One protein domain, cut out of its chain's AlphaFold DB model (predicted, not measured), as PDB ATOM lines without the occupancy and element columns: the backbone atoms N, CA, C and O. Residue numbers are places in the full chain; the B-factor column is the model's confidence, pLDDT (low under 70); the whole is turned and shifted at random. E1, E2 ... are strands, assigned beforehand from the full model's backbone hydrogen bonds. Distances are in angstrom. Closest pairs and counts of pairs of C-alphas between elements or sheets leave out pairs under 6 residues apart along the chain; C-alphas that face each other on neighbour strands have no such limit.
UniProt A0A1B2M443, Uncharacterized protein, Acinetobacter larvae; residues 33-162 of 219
ATOM      1  N   LEU A  33       5.689  12.857   7.803       85.19
ATOM      2  CA  LEU A  33       4.598  12.146   8.439       85.19
ATOM      3  C   LEU A  33       3.978  13.047   9.508       85.19
ATOM      4  O   LEU A  33       4.641  13.433  10.473       85.19
ATOM      5  N   SER A  34       2.714  13.406   9.310       88.69
ATOM      6  CA  SER A  34       1.937  14.250  10.218       88.69
ATOM      7  C   SER A  34       0.875  13.420  10.928       88.69
ATOM      8  O   SER A  34       0.001  12.850  10.284       88.69
ATOM      9  N   PHE A  35       0.901  13.399  12.252       88.94
ATOM     10  CA  PHE A  35      -0.088  12.739  13.090       88.94
ATOM     11  C   PHE A  35      -1.013  13.768  13.727       88.94
ATOM     12  O   PHE A  35      -0.552  14.728  14.351       88.94
ATOM     13  N   SER A  36      -2.316  13.542  13.588       90.00
ATOM     14  CA  SER A  36      -3.356  14.331  14.241       90.00
ATOM     15  C   SER A  36      -4.246  13.405  15.057       90.00
ATOM     16  O   SER A  36      -4.649  12.335  14.592       90.00
ATOM     17  N   PHE A  37      -4.527  13.821  16.285       89.75
ATOM     18  CA  PHE A  37      -5.269  13.048  17.268       89.75
ATOM     19  C   PHE A  37      -6.473  13.860  17.719       89.75
ATOM     20  O   PHE A  37      -6.345  15.051  18.006       89.75
ATOM     21  N   ASN A  38      -7.632  13.218  17.797       89.62
ATOM     22  CA  ASN A  38      -8.843  13.831  18.317       89.62
ATOM     23  C   ASN A  38      -9.510  12.908  19.334       89.62
ATOM     24  O   ASN A  38      -9.701  11.722  19.068       89.62
ATOM     25  N   VAL A  39      -9.883  13.476  20.476       87.88
ATOM     26  CA  VAL A  39     -10.694  12.821  21.504       87.88
ATOM     27  C   VAL A  39     -12.006  13.589  21.585       87.88
ATOM     28  O   VAL A  39     -11.995  14.820  21.674       87.88
ATOM     29  N   ASP A  40     -13.133  12.882  21.522       84.06
ATOM     30  CA  ASP A  40     -14.445  13.525  21.533       84.06
ATOM     31  C   ASP A  40     -14.638  14.381  22.793       84.06
ATOM     32  O   ASP A  40     -14.371  13.948  23.917       84.06
ATOM     33  N   LYS A  41     -15.138  15.612  22.617       72.31
ATOM     34  CA  LYS A  41     -15.286  16.598  23.709       72.31
ATOM     35  C   LYS A  41     -16.217  16.137  24.833       72.31
ATOM     36  O   LYS A  41     -16.069  16.592  25.959       72.31
ATOM     37  N   ASN A  42     -17.157  15.252  24.515       70.94
ATOM     38  CA  ASN A  42     -18.122  14.687  25.458       70.94
ATOM     39  C   ASN A  42     -17.718  13.274  25.901       70.94
ATOM     40  O   ASN A  42     -18.583  12.472  26.252       70.94
ATOM     41  N   SER A  43     -16.434  12.929  25.780       73.12
ATOM     42  CA  SER A  43     -15.968  11.579  26.050       73.12
ATOM     43  C   SER A  43     -15.505  11.372  27.484       73.12
ATOM     44  O   SER A  43     -14.785  12.195  28.043       73.12
ATOM     45  N   ASP A  44     -15.898  10.243  28.075       76.56
ATOM     46  CA  ASP A  44     -15.559   9.887  29.462       76.56
ATOM     47  C   ASP A  44     -14.183   9.203  29.564       76.56
ATOM     48  O   ASP A  44     -13.918   8.408  30.468       76.56
ATOM     49  N   LEU A  45     -13.280   9.489  28.623       83.12
ATOM     50  CA  LEU A  45     -12.011   8.776  28.438       83.12
ATOM     51  C   LEU A  45     -10.899   9.330  29.334       83.12
ATOM     52  O   LEU A  45      -9.760   9.510  28.907       83.12
ATOM     53  N   ASN A  46     -11.226   9.600  30.597       88.12
ATOM     54  CA  ASN A  46     -10.345  10.265  31.564       88.12
ATOM     55  C   ASN A  46      -9.081   9.466  31.915       88.12
ATOM     56  O   ASN A  46      -8.170   9.985  32.560       88.12
ATOM     57  N   ASP A  47      -9.017   8.207  31.503       88.50
ATOM     58  CA  ASP A  47      -7.884   7.311  31.690       88.50
ATOM     59  C   ASP A  47      -7.272   6.822  30.368       88.50
ATOM     60  O   ASP A  47      -6.382   5.971  30.386       88.50
ATOM     61  N   LEU A  48      -7.722   7.367  29.230       90.19
ATOM     62  CA  LEU A  48      -7.137   7.079  27.929       90.19
ATOM     63  C   LEU A  48      -5.709   7.612  27.869       90.19
ATOM     64  O   LEU A  48      -5.461   8.807  28.068       90.19
ATOM     65  N   ARG A  49      -4.787   6.718  27.524       92.50
ATOM     66  CA  ARG A  49      -3.412   7.033  27.163       92.50
ATOM     67  C   ARG A  49      -3.112   6.486  25.780       92.50
ATOM     68  O   ARG A  49      -3.428   5.336  25.483       92.50
ATOM     69  N   VAL A  50      -2.472   7.314  24.963       91.94
ATOM     70  CA  VAL A  50      -1.969   6.922  23.648       91.94
ATOM     71  C   VAL A  50      -0.501   7.285  23.558       91.94
ATOM     72  O   VAL A  50      -0.132   8.455  23.680       91.94
ATOM     73  N   ASN A  51       0.326   6.274  23.327       93.81
ATOM     74  CA  ASN A  51       1.728   6.427  22.990       93.81
ATOM     75  C   ASN A  51       1.923   6.227  21.493       93.81
ATOM     76  O   ASN A  51       1.305   5.359  20.880       93.81
ATOM     77  N   LEU A  52       2.817   7.024  20.930       93.25
ATOM     78  CA  LEU A  52       3.300   6.895  19.572       93.25
ATOM     79  C   LEU A  52       4.788   6.555  19.625       93.25
ATOM     80  O   LEU A  52       5.592   7.285  20.215       93.25
ATOM     81  N   TYR A  53       5.144   5.446  18.997       92.81
ATOM     82  CA  TYR A  53       6.514   5.012  18.797       92.81
ATOM     83  C   TYR A  53       6.880   5.226  17.336       92.81
ATOM     84  O   TYR A  53       6.160   4.795  16.442       92.81
ATOM     85  N   LEU A  54       7.994   5.899  17.085       91.56
ATOM     86  CA  LEU A  54       8.499   6.191  15.751       91.56
ATOM     87  C   LEU A  54       9.852   5.526  15.557       91.56
ATOM     88  O   LEU A  54      10.723   5.654  16.419       91.56
ATOM     89  N   LEU A  55      10.051   4.887  14.410       89.38
ATOM     90  CA  LEU A  55      11.351   4.403  13.966       89.38
ATOM     91  C   LEU A  55      11.862   5.290  12.831       89.38
ATOM     92  O   LEU A  55      11.182   5.455  11.816       89.38
ATOM     93  N   ASN A  56      13.058   5.844  12.997       88.06
ATOM     94  CA  ASN A  56      13.709   6.628  11.954       88.06
ATOM     95  C   ASN A  56      14.203   5.701  10.823       88.06
ATOM     96  O   ASN A  56      14.531   4.538  11.068       88.06
ATOM     97  N   SER A  57      14.270   6.200   9.591       83.88
ATOM     98  CA  SER A  57      14.875   5.498   8.456       83.88
ATOM     99  C   SER A  57      16.401   5.479   8.538       83.88
ATOM    100  O   SER A  57      17.025   4.570   7.992       83.88
ATOM    101  N   ALA A  58      17.000   6.431   9.257       85.25
ATOM    102  CA  ALA A  58      18.403   6.395   9.628       85.25
ATOM    103  C   ALA A  58      18.666   5.347  10.716       85.25
ATOM    104  O   ALA A  58      17.869   5.136  11.637       85.25
ATOM    105  N   THR A  59      19.848   4.744  10.656       87.00
ATOM    106  CA  THR A  59      20.349   3.834  11.690       87.00
ATOM    107  C   THR A  59      21.581   4.447  12.346       87.00
ATOM    108  O   THR A  59      22.305   5.208  11.713       87.00
ATOM    109  N   ALA A  60      21.795   4.168  13.631       90.00
ATOM    110  CA  ALA A  60      22.974   4.652  14.357       90.00
ATOM    111  C   ALA A  60      24.229   3.833  14.001       90.00
ATOM    112  O   ALA A  60      25.359   4.308  14.127       90.00
ATOM    113  N   SER A  61      24.002   2.576  13.627       92.00
ATOM    114  CA  SER A  61      24.899   1.656  12.932       92.00
ATOM    115  C   SER A  61      24.051   0.486  12.424       92.00
ATOM    116  O   SER A  61      22.863   0.396  12.741       92.00
ATOM    117  N   GLU A  62      24.647  -0.474  11.726       87.94
ATOM    118  CA  GLU A  62      23.947  -1.677  11.261       87.94
ATOM    119  C   GLU A  62      23.349  -2.536  12.399       87.94
ATOM    120  O   GLU A  62      22.566  -3.451  12.149       87.94
ATOM    121  N   TRP A  63      23.691  -2.234  13.658       91.81
ATOM    122  CA  TRP A  63      23.222  -2.940  14.853       91.81
ATOM    123  C   TRP A  63      22.079  -2.235  15.582       91.81
ATOM    124  O   TRP A  63      21.377  -2.874  16.370       91.81
ATOM    125  N   TYR A  64      21.912  -0.926  15.377       92.38
ATOM    126  CA  TYR A  64      20.998  -0.109  16.172       92.38
ATOM    127  C   TYR A  64      20.208   0.868  15.312       92.38
ATOM    128  O   TYR A  64      20.764   1.632  14.524       92.38
ATOM    129  N   ALA A  65      18.905   0.919  15.556       90.88
ATOM    130  CA  ALA A  65      18.020   1.890  14.938       90.88
ATOM    131  C   ALA A  65      17.831   3.119  15.835       90.88
ATOM    132  O   ALA A  65      18.121   3.086  17.035       90.88
ATOM    133  N   TYR A  66      17.290   4.190  15.266       91.44
ATOM    134  CA  TYR A  66      16.800   5.330  16.031       91.44
ATOM    135  C   TYR A  66      15.307   5.193  16.294       91.44
ATOM    136  O   TYR A  66      14.520   5.052  15.361       91.44
ATOM    137  N   ARG A  67      14.912   5.271  17.568       92.50
ATOM    138  CA  ARG A  67      13.508   5.228  17.986       92.50
ATOM    139  C   ARG A  67      13.136   6.447  18.815       92.50
ATOM    140  O   ARG A  67      13.950   6.928  19.594       92.50
ATOM    141  N   LYS A  68      11.898   6.906  18.698       92.88
ATOM    142  CA  LYS A  68      11.318   7.959  19.538       92.88
ATOM    143  C   LYS A  68      10.010   7.443  20.122       92.88
ATOM    144  O   LYS A  68       9.222   6.847  19.402       92.88
ATOM    145  N   ALA A  69       9.792   7.660  21.413       93.75
ATOM    146  CA  ALA A  69       8.539   7.345  22.092       93.75
ATOM    147  C   ALA A  69       7.954   8.635  22.669       93.75
ATOM    148  O   ALA A  69       8.683   9.429  23.265       93.75
ATOM    149  N   ILE A  70       6.658   8.856  22.481       95.31
ATOM    150  CA  ILE A  70       5.971  10.070  22.928       95.31
ATOM    151  C   ILE A  70       4.527   9.752  23.308       95.31
ATOM    152  O   ILE A  70       3.825   9.073  22.564       95.31
ATOM    153  N   THR A  71       4.061  10.258  24.450       95.62
ATOM    154  CA  THR A  71       2.639  10.200  24.802       95.62
ATOM    155  C   THR A  71       1.901  11.336  24.099       95.62
ATOM    156  O   THR A  71       2.146  12.505  24.371       95.62
ATOM    157  N   VAL A  72       0.988  11.009  23.190       94.88
ATOM    158  CA  VAL A  72       0.239  11.992  22.383       94.88
ATOM    159  C   VAL A  72      -1.145  12.294  22.957       94.88
ATOM    160  O   VAL A  72      -1.677  13.377  22.723       94.88
ATOM    161  N   ILE A  73      -1.699  11.377  23.755       94.06
ATOM    162  CA  ILE A  73      -2.898  11.588  24.570       94.06
ATOM    163  C   ILE A  73      -2.614  11.074  25.981       94.06
ATOM    164  O   ILE A  73      -2.151   9.945  26.136       94.06
ATOM    165  N   ASP A  74      -2.922  11.873  27.001       94.38
ATOM    166  CA  ASP A  74      -2.918  11.437  28.400       94.38
ATOM    167  C   ASP A  74      -4.186  11.910  29.103       94.38
ATOM    168  O   ASP A  74      -4.598  13.063  28.959       94.38
ATOM    169  N   LYS A  75      -4.810  11.009  29.866       92.31
ATOM    170  CA  LYS A  75      -6.068  11.265  30.579       92.31
ATOM    171  C   LYS A  75      -7.154  11.852  29.667       92.31
ATOM    172  O   LYS A  75      -7.815  12.827  30.025       92.31
ATOM    173  N   GLY A  76      -7.261  11.315  28.449       90.25
ATOM    174  CA  GLY A  76      -8.230  11.767  27.443       90.25
ATOM    175  C   GLY A  76      -7.938  13.136  26.822       90.25
ATOM    176  O   GLY A  76      -8.735  13.624  26.027       90.25
ATOM    177  N   LYS A  77      -6.806  13.773  27.141       92.19
ATOM    178  CA  LYS A  77      -6.411  15.062  26.559       92.19
ATOM    179  C   LYS A  77      -5.317  14.867  25.525       92.19
ATOM    180  O   LYS A  77      -4.283  14.272  25.820       92.19
ATOM    181  N   VAL A  78      -5.532  15.411  24.331       93.06
ATOM    182  CA  VAL A  78      -4.501  15.493  23.290       93.06
ATOM    183  C   VAL A  78      -3.402  16.439  23.770       93.06
ATOM    184  O   VAL A  78      -3.678  17.583  24.123       93.06
ATOM    185  N   LEU A  79      -2.168  15.944  23.802       92.50
ATOM    186  CA  LEU A  79      -1.001  16.687  24.278       92.50
ATOM    187  C   LEU A  79      -0.204  17.316  23.134       92.50
ATOM    188  O   LEU A  79       0.382  18.378  23.313       92.50
ATOM    189  N   SER A  80      -0.155  16.661  21.972       80.94
ATOM    190  CA  SER A  80       0.652  17.119  20.841       80.94
ATOM    191  C   SER A  80       0.104  16.592  19.523       80.94
ATOM    192  O   SER A  80      -0.189  15.403  19.394       80.94
ATOM    193  N   GLU A  81       0.066  17.455  18.511       82.62
ATOM    194  CA  GLU A  81       0.202  16.996  17.129       82.62
ATOM    195  C   GLU A  81       1.683  16.737  16.850       82.62
ATOM    196  O   GLU A  81       2.549  17.382  17.448       82.62
ATOM    197  N   LEU A  82       1.996  15.790  15.968       86.94
ATOM    198  CA  LEU A  82       3.386  15.443  15.686       86.94
ATOM    199  C   LEU A  82       3.654  15.471  14.193       86.94
ATOM    200  O   LEU A  82       2.934  14.859  13.414       86.94
ATOM    201  N   LYS A  83       4.734  16.142  13.803       88.06
ATOM    202  CA  LYS A  83       5.290  16.070  12.455       88.06
ATOM    203  C   LYS A  83       6.705  15.535  12.558       88.06
ATOM    204  O   LYS A  83       7.492  16.061  13.341       88.06
ATOM    205  N   SER A  84       7.018  14.501  11.793       86.88
ATOM    206  CA  SER A  84       8.368  13.951  11.745       86.88
ATOM    207  C   SER A  84       8.737  13.574  10.324       86.88
ATOM    208  O   SER A  84       7.912  13.057   9.572       86.88
ATOM    209  N   LYS A  85       9.990  13.829   9.967       85.06
ATOM    210  CA  LYS A  85      10.596  13.345   8.728       85.06
ATOM    211  C   LYS A  85      11.265  12.000   8.968       85.06
ATOM    212  O   LYS A  85      11.455  11.607  10.122       85.06
ATOM    213  N   TYR A  86      11.618  11.331   7.872       81.81
ATOM    214  CA  TYR A  86      12.458  10.133   7.888       81.81
ATOM    215  C   TYR A  86      11.886   9.025   8.773       81.81
ATOM    216  O   TYR A  86      12.616   8.350   9.483       81.81
ATOM    217  N   ILE A  87      10.562   8.849   8.782       85.62
ATOM    218  CA  ILE A  87       9.920   7.782   9.554       85.62
ATOM    219  C   ILE A  87       9.763   6.555   8.671       85.62
ATOM    220  O   ILE A  87       9.050   6.600   7.671       85.62
ATOM    221  N   LEU A  88      10.405   5.456   9.064       83.00
ATOM    222  CA  LEU A  88      10.302   4.168   8.382       83.00
ATOM    223  C   LEU A  88       9.041   3.405   8.793       83.00
ATOM    224  O   LEU A  88       8.387   2.786   7.959       83.00
ATOM    225  N   MET A  89       8.719   3.436  10.082       85.06
ATOM    226  CA  MET A  89       7.537   2.800  10.658       85.06
ATOM    227  C   MET A  89       7.121   3.541  11.921       85.06
ATOM    228  O   MET A  89       7.934   4.226  12.553       85.06
ATOM    229  N   TYR A  90       5.867   3.370  12.302       87.69
ATOM    230  CA  TYR A  90       5.360   3.852  13.571       87.69
ATOM    231  C   TYR A  90       4.407   2.837  14.192       87.69
ATOM    232  O   TYR A  90       3.775   2.042  13.501       87.69
ATOM    233  N   GLU A  91       4.295   2.880  15.510       89.50
ATOM    234  CA  GLU A  91       3.363   2.068  16.276       89.50
ATOM    235  C   GLU A  91       2.563   2.971  17.208       89.50
ATOM    236  O   GLU A  91       3.129   3.838  17.877       89.50
ATOM    237  N   ILE A  92       1.250   2.763  17.255       89.06
ATOM    238  CA  ILE A  92       0.401   3.346  18.292       89.06
ATOM    239  C   ILE A  92       0.108   2.301  19.363       89.06
ATOM    240  O   ILE A  92      -0.256   1.171  19.052       89.06
ATOM    241  N   GLU A  93       0.231   2.693  20.624       89.69
ATOM    242  CA  GLU A  93      -0.182   1.906  21.785       89.69
ATOM    243  C   GLU A  93      -1.256   2.698  22.528       89.69
ATOM    244  O   GLU A  93      -1.017   3.812  22.992       89.69
ATOM    245  N   VAL A  94      -2.452   2.129  22.613       88.25
ATOM    246  CA  VAL A  94      -3.652   2.748  23.171       88.25
ATOM    247  C   VAL A  94      -4.091   1.937  24.378       88.25
ATOM    248  O   VAL A  94      -4.232   0.719  24.278       88.25
ATOM    249  N   ALA A  95      -4.363   2.600  25.498       88.00
ATOM    250  CA  ALA A  95      -4.933   1.955  26.672       88.00
ATOM    251  C   ALA A  95      -5.972   2.830  27.375       88.00
ATOM    252  O   ALA A  95      -5.782   4.036  27.516       88.00
ATOM    253  N   SER A  96      -7.044   2.200  27.855       86.00
ATOM    254  CA  SER A  96      -8.038   2.783  28.763       86.00
ATOM    255  C   SER A  96      -8.599   1.669  29.655       86.00
ATOM    256  O   SER A  96      -9.151   0.683  29.164       86.00
ATOM    257  N   LEU A  97      -8.440   1.802  30.974       81.06
ATOM    258  CA  LEU A  97      -8.931   0.844  31.971       81.06
ATOM    259  C   LEU A  97     -10.463   0.857  32.048       81.06
ATOM    260  O   LEU A  97     -11.088  -0.201  32.053       81.06
ATOM    261  N   SER A  98     -11.062   2.048  32.069       81.00
ATOM    262  CA  SER A  98     -12.500   2.308  32.169       81.00
ATOM    263  C   SER A  98     -13.282   1.663  31.028       81.00
ATOM    264  O   SER A  98     -14.469   1.370  31.165       81.00
ATOM    265  N   LYS A  99     -12.599   1.404  29.913       77.94
ATOM    266  CA  LYS A  99     -13.167   0.851  28.685       77.94
ATOM    267  C   LYS A  99     -12.595  -0.522  28.350       77.94
ATOM    268  O   LYS A  99     -12.917  -1.078  27.307       77.94
ATOM    269  N   ASN A 100     -11.777  -1.078  29.251       76.50
ATOM    270  CA  ASN A 100     -11.096  -2.362  29.102       76.50
ATOM    271  C   ASN A 100     -10.389  -2.504  27.739       76.50
ATOM    272  O   ASN A 100     -10.458  -3.542  27.074       76.50
ATOM    273  N   LEU A 101      -9.741  -1.419  27.316       77.25
ATOM    274  CA  LEU A 101      -9.086  -1.298  26.027       77.25
ATOM    275  C   LEU A 101      -7.575  -1.370  26.202       77.25
ATOM    276  O   LEU A 101      -6.983  -0.612  26.972       77.25
ATOM    277  N   TYR A 102      -6.960  -2.236  25.408       82.00
ATOM    278  CA  TYR A 102      -5.537  -2.213  25.117       82.00
ATOM    279  C   TYR A 102      -5.342  -2.617  23.657       82.00
ATOM    280  O   TYR A 102      -5.823  -3.671  23.238       82.00
ATOM    281  N   LEU A 103      -4.652  -1.782  22.888       80.00
ATOM    282  CA  LEU A 103      -4.369  -2.013  21.477       80.00
ATOM    283  C   LEU A 103      -2.953  -1.549  21.154       80.00
ATOM    284  O   LEU A 103      -2.547  -0.463  21.553       80.00
ATOM    285  N   THR A 104      -2.252  -2.340  20.351       81.50
ATOM    286  CA  THR A 104      -1.019  -1.940  19.672       81.50
ATOM    287  C   THR A 104      -1.218  -2.107  18.172       81.50
ATOM    288  O   THR A 104      -1.582  -3.198  17.731       81.50
ATOM    289  N   LYS A 105      -0.982  -1.055  17.382       80.44
ATOM    290  CA  LYS A 105      -1.050  -1.116  15.915       80.44
ATOM    291  C   LYS A 105       0.256  -0.615  15.324       80.44
ATOM    292  O   LYS A 105       0.573   0.567  15.436       80.44
ATOM    293  N   LEU A 106       0.980  -1.529  14.686       80.88
ATOM    294  CA  LEU A 106       2.176  -1.241  13.906       80.88
ATOM    295  C   LEU A 106       1.769  -0.885  12.474       80.88
ATOM    296  O   LEU A 106       0.914  -1.538  11.876       80.88
ATOM    297  N   SER A 107       2.377   0.148  11.914       79.50
ATOM    298  CA  SER A 107       2.194   0.543  10.523       79.50
ATOM    299  C   SER A 107       3.548   0.868   9.914       79.50
ATOM    300  O   SER A 107       4.353   1.608  10.489       79.50
ATOM    301  N   ASP A 108       3.817   0.283   8.751       68.50
ATOM    302  CA  ASP A 108       4.984   0.649   7.965       68.50
ATOM    303  C   ASP A 108       4.686   1.913   7.150       68.50
ATOM    304  O   ASP A 108       3.541   2.208   6.805       68.50
ATOM    305  N   ASN A 109       5.730   2.688   6.874       65.50
ATOM    306  CA  ASN A 109       5.664   3.845   5.989       65.50
ATOM    307  C   ASN A 109       6.387   3.557   4.659       65.50
ATOM    308  O   ASN A 109       6.833   4.469   3.961       65.50
ATOM    309  N   VAL A 110       6.568   2.274   4.321       59.53
ATOM    310  CA  VAL A 110       7.372   1.815   3.177       59.53
ATOM    311  C   VAL A 110       6.715   2.210   1.855       59.53
ATOM    312  O   VAL A 110       7.416   2.506   0.887       59.53
ATOM    313  N   PHE A 111       5.385   2.285   1.824       53.00
ATOM    314  CA  PHE A 111       4.612   2.585   0.617       53.00
ATOM    315  C   PHE A 111       4.457   4.086   0.314       53.00
ATOM    316  O   PHE A 111       4.225   4.445  -0.837       53.00
ATOM    317  N   TYR A 112       4.656   4.977   1.294       53.03
ATOM    318  CA  TYR A 112       4.415   6.426   1.143       53.03
ATOM    319  C   TYR A 112       5.694   7.266   0.983       53.03
ATOM    320  O   TYR A 112       5.673   8.484   1.157       53.03
ATOM    321  N   ARG A 113       6.810   6.632   0.604       58.50
ATOM    322  CA  ARG A 113       8.178   7.198   0.528       58.50
ATOM    323  C   ARG A 113       8.392   8.376  -0.446       58.50
ATOM    324  O   ARG A 113       9.526   8.765  -0.680       58.50
ATOM    325  N   LYS A 114       7.335   8.945  -1.038       61.06
ATOM    326  CA  LYS A 114       7.413  10.051  -2.016       61.06
ATOM    327  C   LYS A 114       6.378  11.164  -1.814       61.06
ATOM    328  O   LYS A 114       6.316  12.074  -2.635       61.06
ATOM    329  N   MET A 115       5.543  11.100  -0.775       68.00
ATOM    330  CA  MET A 115       4.523  12.124  -0.524       68.00
ATOM    331  C   MET A 115       4.328  12.343   0.973       68.00
ATOM    332  O   MET A 115       4.301  11.379   1.738       68.00
ATOM    333  N   ASP A 116       4.167  13.604   1.375       75.19
ATOM    334  CA  ASP A 116       3.738  13.945   2.728       75.19
ATOM    335  C   ASP A 116       2.443  13.211   3.066       75.19
ATOM    336  O   ASP A 116       1.500  13.162   2.270       75.19
ATOM    337  N   TYR A 117       2.407  12.633   4.260       77.06
ATOM    338  CA  TYR A 117       1.329  11.753   4.669       77.06
ATOM    339  C   TYR A 117       0.748  12.212   5.995       77.06
ATOM    340  O   TYR A 117       1.478  12.510   6.944       77.06
ATOM    341  N   LYS A 118      -0.582  12.276   6.062       82.69
ATOM    342  CA  LYS A 118      -1.298  12.647   7.276       82.69
ATOM    343  C   LYS A 118      -2.067  11.449   7.805       82.69
ATOM    344  O   LYS A 118      -2.984  10.967   7.154       82.69
ATOM    345  N   VAL A 119      -1.730  11.033   9.018       82.25
ATOM    346  CA  VAL A 119      -2.458  10.009   9.766       82.25
ATOM    347  C   VAL A 119      -3.369  10.713  10.758       82.25
ATOM    348  O   VAL A 119      -2.917  11.545  11.551       82.25
ATOM    349  N   LYS A 120      -4.662  10.395  10.707       83.88
ATOM    350  CA  LYS A 120      -5.650  10.898  11.660       83.88
ATOM    351  C   LYS A 120      -6.180   9.742  12.497       83.88
ATOM    352  O   LYS A 120      -6.638   8.752  11.931       83.88
ATOM    353  N   TYR A 121      -6.135   9.919  13.812       84.19
ATOM    354  CA  TYR A 121      -6.751   9.029  14.787       84.19
ATOM    355  C   TYR A 121      -7.885   9.745  15.506       84.19
ATOM    356  O   TYR A 121      -7.704  10.849  16.030       84.19
ATOM    357  N   GLU A 122      -9.039   9.095  15.548       84.81
ATOM    358  CA  GLU A 122     -10.211   9.561  16.280       84.81
ATOM    359  C   GLU A 122     -10.560   8.543  17.363       84.81
ATOM    360  O   GLU A 122     -10.625   7.342  17.097       84.81
ATOM    361  N   PHE A 123     -10.751   9.039  18.586       81.94
ATOM    362  CA  PHE A 123     -11.103   8.244  19.760       81.94
ATOM    363  C   PHE A 123     -12.509   8.632  20.228       81.94
ATOM    364  O   PHE A 123     -12.649   9.491  21.109       81.94
ATOM    365  N   PRO A 124     -13.552   8.050  19.611       75.94
ATOM    366  CA  PRO A 124     -14.929   8.258  20.026       75.94
ATOM    367  C   PRO A 124     -15.251   7.481  21.310       75.94
ATOM    368  O   PRO A 124     -14.546   6.553  21.715       75.94
ATOM    369  N   ASN A 125     -16.365   7.839  21.945       70.94
ATOM    370  CA  ASN A 125     -16.823   7.241  23.205       70.94
ATOM    371  C   ASN A 125     -17.102   5.727  23.152       70.94
ATOM    372  O   ASN A 125     -17.051   5.051  24.190       70.94
ATOM    373  N   ASP A 126     -17.441   5.228  21.963       59.53
ATOM    374  CA  ASP A 126     -17.759   3.836  21.639       59.53
ATOM    375  C   ASP A 126     -16.529   3.028  21.173       59.53
ATOM    376  O   ASP A 126     -16.644   1.827  20.946       59.53
ATOM    377  N   PHE A 127     -15.348   3.662  21.102       59.78
ATOM    378  CA  PHE A 127     -14.059   3.067  20.718       59.78
ATOM    379  C   PHE A 127     -14.014   2.389  19.350       59.78
ATOM    380  O   PHE A 127     -13.238   1.457  19.127       59.78
ATOM    381  N   ASN A 128     -14.760   2.920  18.391       53.84
ATOM    382  CA  ASN A 128     -14.462   2.663  16.989       53.84
ATOM    383  C   ASN A 128     -13.179   3.428  16.616       53.84
ATOM    384  O   ASN A 128     -13.204   4.643  16.440       53.84
ATOM    385  N   LEU A 129     -12.029   2.745  16.558       53.19
ATOM    386  CA  LEU A 129     -10.788   3.384  16.119       53.19
ATOM    387  C   LEU A 129     -10.858   3.612  14.607       53.19
ATOM    388  O   LEU A 129     -10.791   2.668  13.818       53.19
ATOM    389  N   PHE A 130     -10.947   4.873  14.198       52.78
ATOM    390  CA  PHE A 130     -10.927   5.244  12.789       52.78
ATOM    391  C   PHE A 130      -9.495   5.561  12.350       52.78
ATOM    392  O   PHE A 130      -8.878   6.497  12.865       52.78
ATOM    393  N   THR A 131      -8.962   4.811  11.380       51.41
ATOM    394  CA  THR A 131      -7.744   5.199  10.647       51.41
ATOM    395  C   THR A 131      -8.127   5.673   9.254       51.41
ATOM    396  O   THR A 131      -8.498   4.874   8.395       51.41
ATOM    397  N   ASN A 132      -8.051   6.986   9.025       46.97
ATOM    398  CA  ASN A 132      -8.486   7.622   7.777       46.97
ATOM    399  C   ASN A 132      -7.414   7.559   6.678       46.97
ATOM    400  O   ASN A 132      -7.022   8.569   6.098       46.97
ATOM    401  N   THR A 133      -6.877   6.366   6.466       45.47
ATOM    402  CA  THR A 133      -5.916   6.102   5.402       45.47
ATOM    403  C   THR A 133      -6.554   5.323   4.259       45.47
ATOM    404  O   THR A 133      -6.100   5.489   3.140       45.47
ATOM    405  N   ASP A 134      -7.659   4.601   4.516       45.38
ATOM    406  CA  ASP A 134      -8.442   3.859   3.507       45.38
ATOM    407  C   ASP A 134      -9.928   3.628   3.903       45.38
ATOM    408  O   ASP A 134     -10.550   2.673   3.450       45.38
ATOM    409  N   ASN A 135     -10.535   4.448   4.775       42.00
ATOM    410  CA  ASN A 135     -11.900   4.214   5.311       42.00
ATOM    411  C   ASN A 135     -12.124   2.829   5.971       42.00
ATOM    412  O   ASN A 135     -13.265   2.415   6.176       42.00
ATOM    413  N   ASN A 136     -11.060   2.114   6.347       40.84
ATOM    414  CA  ASN A 136     -11.183   0.843   7.053       40.84
ATOM    415  C   ASN A 136     -11.547   1.094   8.522       40.84
ATOM    416  O   ASN A 136     -10.759   1.646   9.292       40.84
ATOM    417  N   ILE A 137     -12.766   0.698   8.890       44.09
ATOM    418  CA  ILE A 137     -13.251   0.664  10.270       44.09
ATOM    419  C   ILE A 137     -12.793  -0.667  10.869       44.09
ATOM    420  O   ILE A 137     -13.277  -1.727  10.475       44.09
ATOM    421  N   GLU A 138     -11.848  -0.628  11.808       46.72
ATOM    422  CA  GLU A 138     -11.403  -1.820  12.533       46.72
ATOM    423  C   GLU A 138     -12.051  -1.852  13.920       46.72
ATOM    424  O   GLU A 138     -11.714  -1.079  14.817       46.72
ATOM    425  N   HIS A 139     -12.985  -2.784  14.104       43.47
ATOM    426  CA  HIS A 139     -13.541  -3.094  15.416       43.47
ATOM    427  C   HIS A 139     -12.551  -3.980  16.173       43.47
ATOM    428  O   HIS A 139     -12.253  -5.087  15.723       43.47
ATOM    429  N   THR A 140     -12.050  -3.523  17.323       51.66
ATOM    430  CA  THR A 140     -11.152  -4.346  18.146       51.66
ATOM    431  C   THR A 140     -11.733  -4.571  19.532       51.66
ATOM    432  O   THR A 140     -12.015  -3.628  20.268       51.66
ATOM    433  N   THR A 141     -11.892  -5.842  19.894       44.53
ATOM    434  CA  THR A 141     -12.483  -6.278  21.162       44.53
ATOM    435  C   THR A 141     -11.392  -6.779  22.110       44.53
ATOM    436  O   THR A 141     -10.650  -7.688  21.764       44.53
ATOM    437  N   THR A 142     -11.357  -6.188  23.311       53.03
ATOM    438  CA  THR A 142     -10.901  -6.691  24.628       53.03
ATOM    439  C   THR A 142      -9.711  -7.667  24.705       53.03
ATOM    440  O   THR A 142      -9.801  -8.799  24.235       53.03
ATOM    441  N   LEU A 143      -8.677  -7.336  25.499       53.53
ATOM    442  CA  LEU A 143      -7.688  -8.320  25.969       53.53
ATOM    443  C   LEU A 143      -7.406  -8.258  27.478       53.53
ATOM    444  O   LEU A 143      -7.252  -7.204  28.087       53.53
ATOM    445  N   LYS A 144      -7.329  -9.468  28.048       45.31
ATOM    446  CA  LYS A 144      -7.020  -9.812  29.440       45.31
ATOM    447  C   LYS A 144      -5.597  -9.351  29.782       45.31
ATOM    448  O   LYS A 144      -4.664  -9.756  29.098       45.31
ATOM    449  N   ASN A 145      -5.445  -8.602  30.876       51.81
ATOM    450  CA  ASN A 145      -4.208  -8.009  31.420       51.81
ATOM    451  C   ASN A 145      -3.976  -6.564  30.981       51.81
ATOM    452  O   ASN A 145      -3.124  -6.270  30.143       51.81
ATOM    453  N   ILE A 146      -4.707  -5.653  31.625       57.88
ATOM    454  CA  ILE A 146      -4.500  -4.221  31.464       57.88
ATOM    455  C   ILE A 146      -3.102  -3.879  31.990       57.88
ATOM    456  O   ILE A 146      -2.844  -3.904  33.196       57.88
ATOM    457  N   LYS A 147      -2.173  -3.600  31.075       62.69
ATOM    458  CA  LYS A 147      -0.865  -3.054  31.424       62.69
ATOM    459  C   LYS A 147      -1.033  -1.565  31.674       62.69
ATOM    460  O   LYS A 147      -1.600  -0.852  30.853       62.69
ATOM    461  N   ASN A 148      -0.514  -1.088  32.802       68.94
ATOM    462  CA  ASN A 148      -0.341   0.342  33.001       68.94
ATOM    463  C   ASN A 148       0.686   0.826  31.965       68.94
ATOM    464  O   ASN A 148       1.874   0.515  32.069       68.94
ATOM    465  N   VAL A 149       0.209   1.503  30.924       81.81
ATOM    466  CA  VAL A 149       1.048   1.978  29.825       81.81
ATOM    467  C   VAL A 149       1.932   3.117  30.326       81.81
ATOM    468  O   VAL A 149       1.452   4.032  30.997       81.81
ATOM    469  N   LYS A 150       3.233   3.077  30.027       91.12
ATOM    470  CA  LYS A 150       4.195   4.085  30.496       91.12
ATOM    471  C   LYS A 150       3.872   5.466  29.908       91.12
ATOM    472  O   LYS A 150       3.494   5.571  28.748       91.12
ATOM    473  N   TYR A 151       4.053   6.518  30.708       93.56
ATOM    474  CA  TYR A 151       4.005   7.905  30.240       93.56
ATOM    475  C   TYR A 151       5.381   8.352  29.721       93.56
ATOM    476  O   TYR A 151       6.398   8.154  30.393       93.56
ATOM    477  N   TYR A 152       5.399   8.975  28.544       93.81
ATOM    478  CA  TYR A 152       6.575   9.540  27.884       93.81
ATOM    479  C   TYR A 152       6.346  11.035  27.657       93.81
ATOM    480  O   TYR A 152       5.531  11.414  26.817       93.81
ATOM    481  N   ASN A 153       7.062  11.881  28.408       93.56
ATOM    482  CA  ASN A 153       6.891  13.334  28.351       93.56
ATOM    483  C   ASN A 153       7.159  13.875  26.924       93.56
ATOM    484  O   ASN A 153       8.294  13.754  26.453       93.56
ATOM    485  N   PRO A 154       6.166  14.505  26.264       91.94
ATOM    486  CA  PRO A 154       6.319  15.110  24.939       91.94
ATOM    487  C   PRO A 154       7.455  16.121  24.822       91.94
ATOM    488  O   PRO A 154       8.146  16.141  23.805       91.94
ATOM    489  N   GLU A 155       7.680  16.921  25.863       90.06
ATOM    490  CA  GLU A 155       8.685  17.991  25.866       90.06
ATOM    491  C   GLU A 155      10.121  17.450  25.856       90.06
ATOM    492  O   GLU A 155      11.047  18.140  25.442       90.06
ATOM    493  N   LEU A 156      10.305  16.200  26.290       90.12
ATOM    494  CA  LEU A 156      11.604  15.526  26.349       90.12
ATOM    495  C   LEU A 156      11.781  14.490  25.230       90.12
ATOM    496  O   LEU A 156      12.809  13.816  25.173       90.12
ATOM    497  N   ALA A 157      10.789  14.320  24.355       89.75
ATOM    498  CA  ALA A 157      10.774  13.236  23.385       89.75
ATOM    499  C   ALA A 157      11.739  13.494  22.212       89.75
ATOM    500  O   ALA A 157      11.427  14.228  21.266       89.75
ATOM    501  N   CYS A 158      12.880  12.808  22.218       91.00
ATOM    502  CA  CYS A 158      13.883  12.818  21.151       91.00
ATOM    503  C   CYS A 158      14.147  11.405  20.599       91.00
ATOM    504  O   CYS A 158      13.636  10.410  21.120       91.00
ATOM    505  N   PHE A 159      14.900  11.315  19.499       92.12
ATOM    506  CA  PHE A 159      15.353  10.027  18.978       92.12
ATOM    507  C   PHE A 159      16.492   9.468  19.830       92.12
ATOM    508  O   PHE A 159      17.517  10.113  20.044       92.12
ATOM    509  N   GLU A 160      16.332   8.221  20.250       93.94
ATOM    510  CA  GLU A 160      17.302   7.468  21.028       93.94
ATOM    511  C   GLU A 160      17.784   6.243  20.248       93.94
ATOM    512  O   GLU A 160      17.039   5.626  19.482       93.94
ATOM    513  N   ILE A 161      19.037   5.854  20.481       93.50
ATOM    514  CA  ILE A 161      19.608   4.638  19.898       93.50
ATOM    515  C   ILE A 161      18.976   3.421  20.570       93.50
ATOM    516  O   ILE A 161      19.123   3.234  21.785       93.50
ATOM    517  N   SER A 162      18.351   2.557  19.773       90.75
ATOM    518  CA  SER A 162      17.688   1.342  20.233       90.75
ATOM    519  C   SER A 162      18.629   0.412  20.999       90.75
ATOM    520  O   SER A 162      19.859   0.466  20.912       90.75
TER     521      SER A 162
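This is residues 33 to 162 of the 219 residues of an uncharacterized protein of Acinetobacter larvae (UniProt A0A1B2M443). Two sheets of strands lie face to face as a sandwich, their strands close to one direction, 15 degrees apart; one sheet holds the long strands E3, E2, E5 and E6, the other E4, E1, E7 and the very short E8 and E9. The second sheet is less well formed at its E8 and E9 end, and residues 139 to 162 run from E9 to the E3 edge of the first sheet. The printed part has 130 residues with no named helix and nine strands, E1 to E9 along the chain; the class is all strand. The five-strand sheet, order E4 E1 E7 E8 E9, is mixed, and the four-strand sheet, order E3 E2 E5 E6, is all antiparallel. The whole is compact, with a radius of gyration of the C-alphas of 14.9 A and spans of 43 by 30 by 27 A.

E1, residues 33 to 39, begins with C-alpha 33 at (4.598, 12.146, 8.439) and is 20.1 A long. E2, residues 49 to 61, is the longest at 32.1 A and bends by 73 degrees at residue 58. E3, residues 64 to 74, measures 29.2 A. E4 is residues 82 to 85. E5, residues 87 to 96, measures 26.8 A, and E6, residues 101 to 108, 23.0 A. E7, residues 117 to 123, is 19.9 A long. E8, residues 129 to 131, and E9, residues 136 to 138, are short; C-alpha 138 is at (-11.403, -1.820, 12.533).

E1 and E7 are parallel neighbours at 15 degrees, with N 36 and O 119 2.9 A apart, within hydrogen-bond range. E4 is antiparallel to E1, with N 33 and O 84 at 2.8 A. E7 and E8 form a hairpin with no backbone N and O within hydrogen-bond range across it. E8 and E9 meet only at a point, C-alphas 130 and 137, 5.7 A apart. In the twisted other sheet, hairpin E2 and E3 has N 54 and O 68 at 2.8 A. E2 and E5 are antiparallel, with N 51 and O 93 at 2.8 A. Hairpin E5 and E6 has N 94 and O 103 at 2.8 A. Between the sheets, the closest C-alphas of E1 and E5, Leu 33 and Ile 87, are 7.0 A apart. Residues 160 to 161 pair antiparallel with residues 66 to 67 of E3.

The two C-alphas farthest apart, those of Asn 42 and Glu 62, are 47.3 A apart. The printed part has no cut, and no link between named strands is long. The mean pLDDT of the printed part is 79.0; residues 108 to 115 and 126 to 148 are under 70.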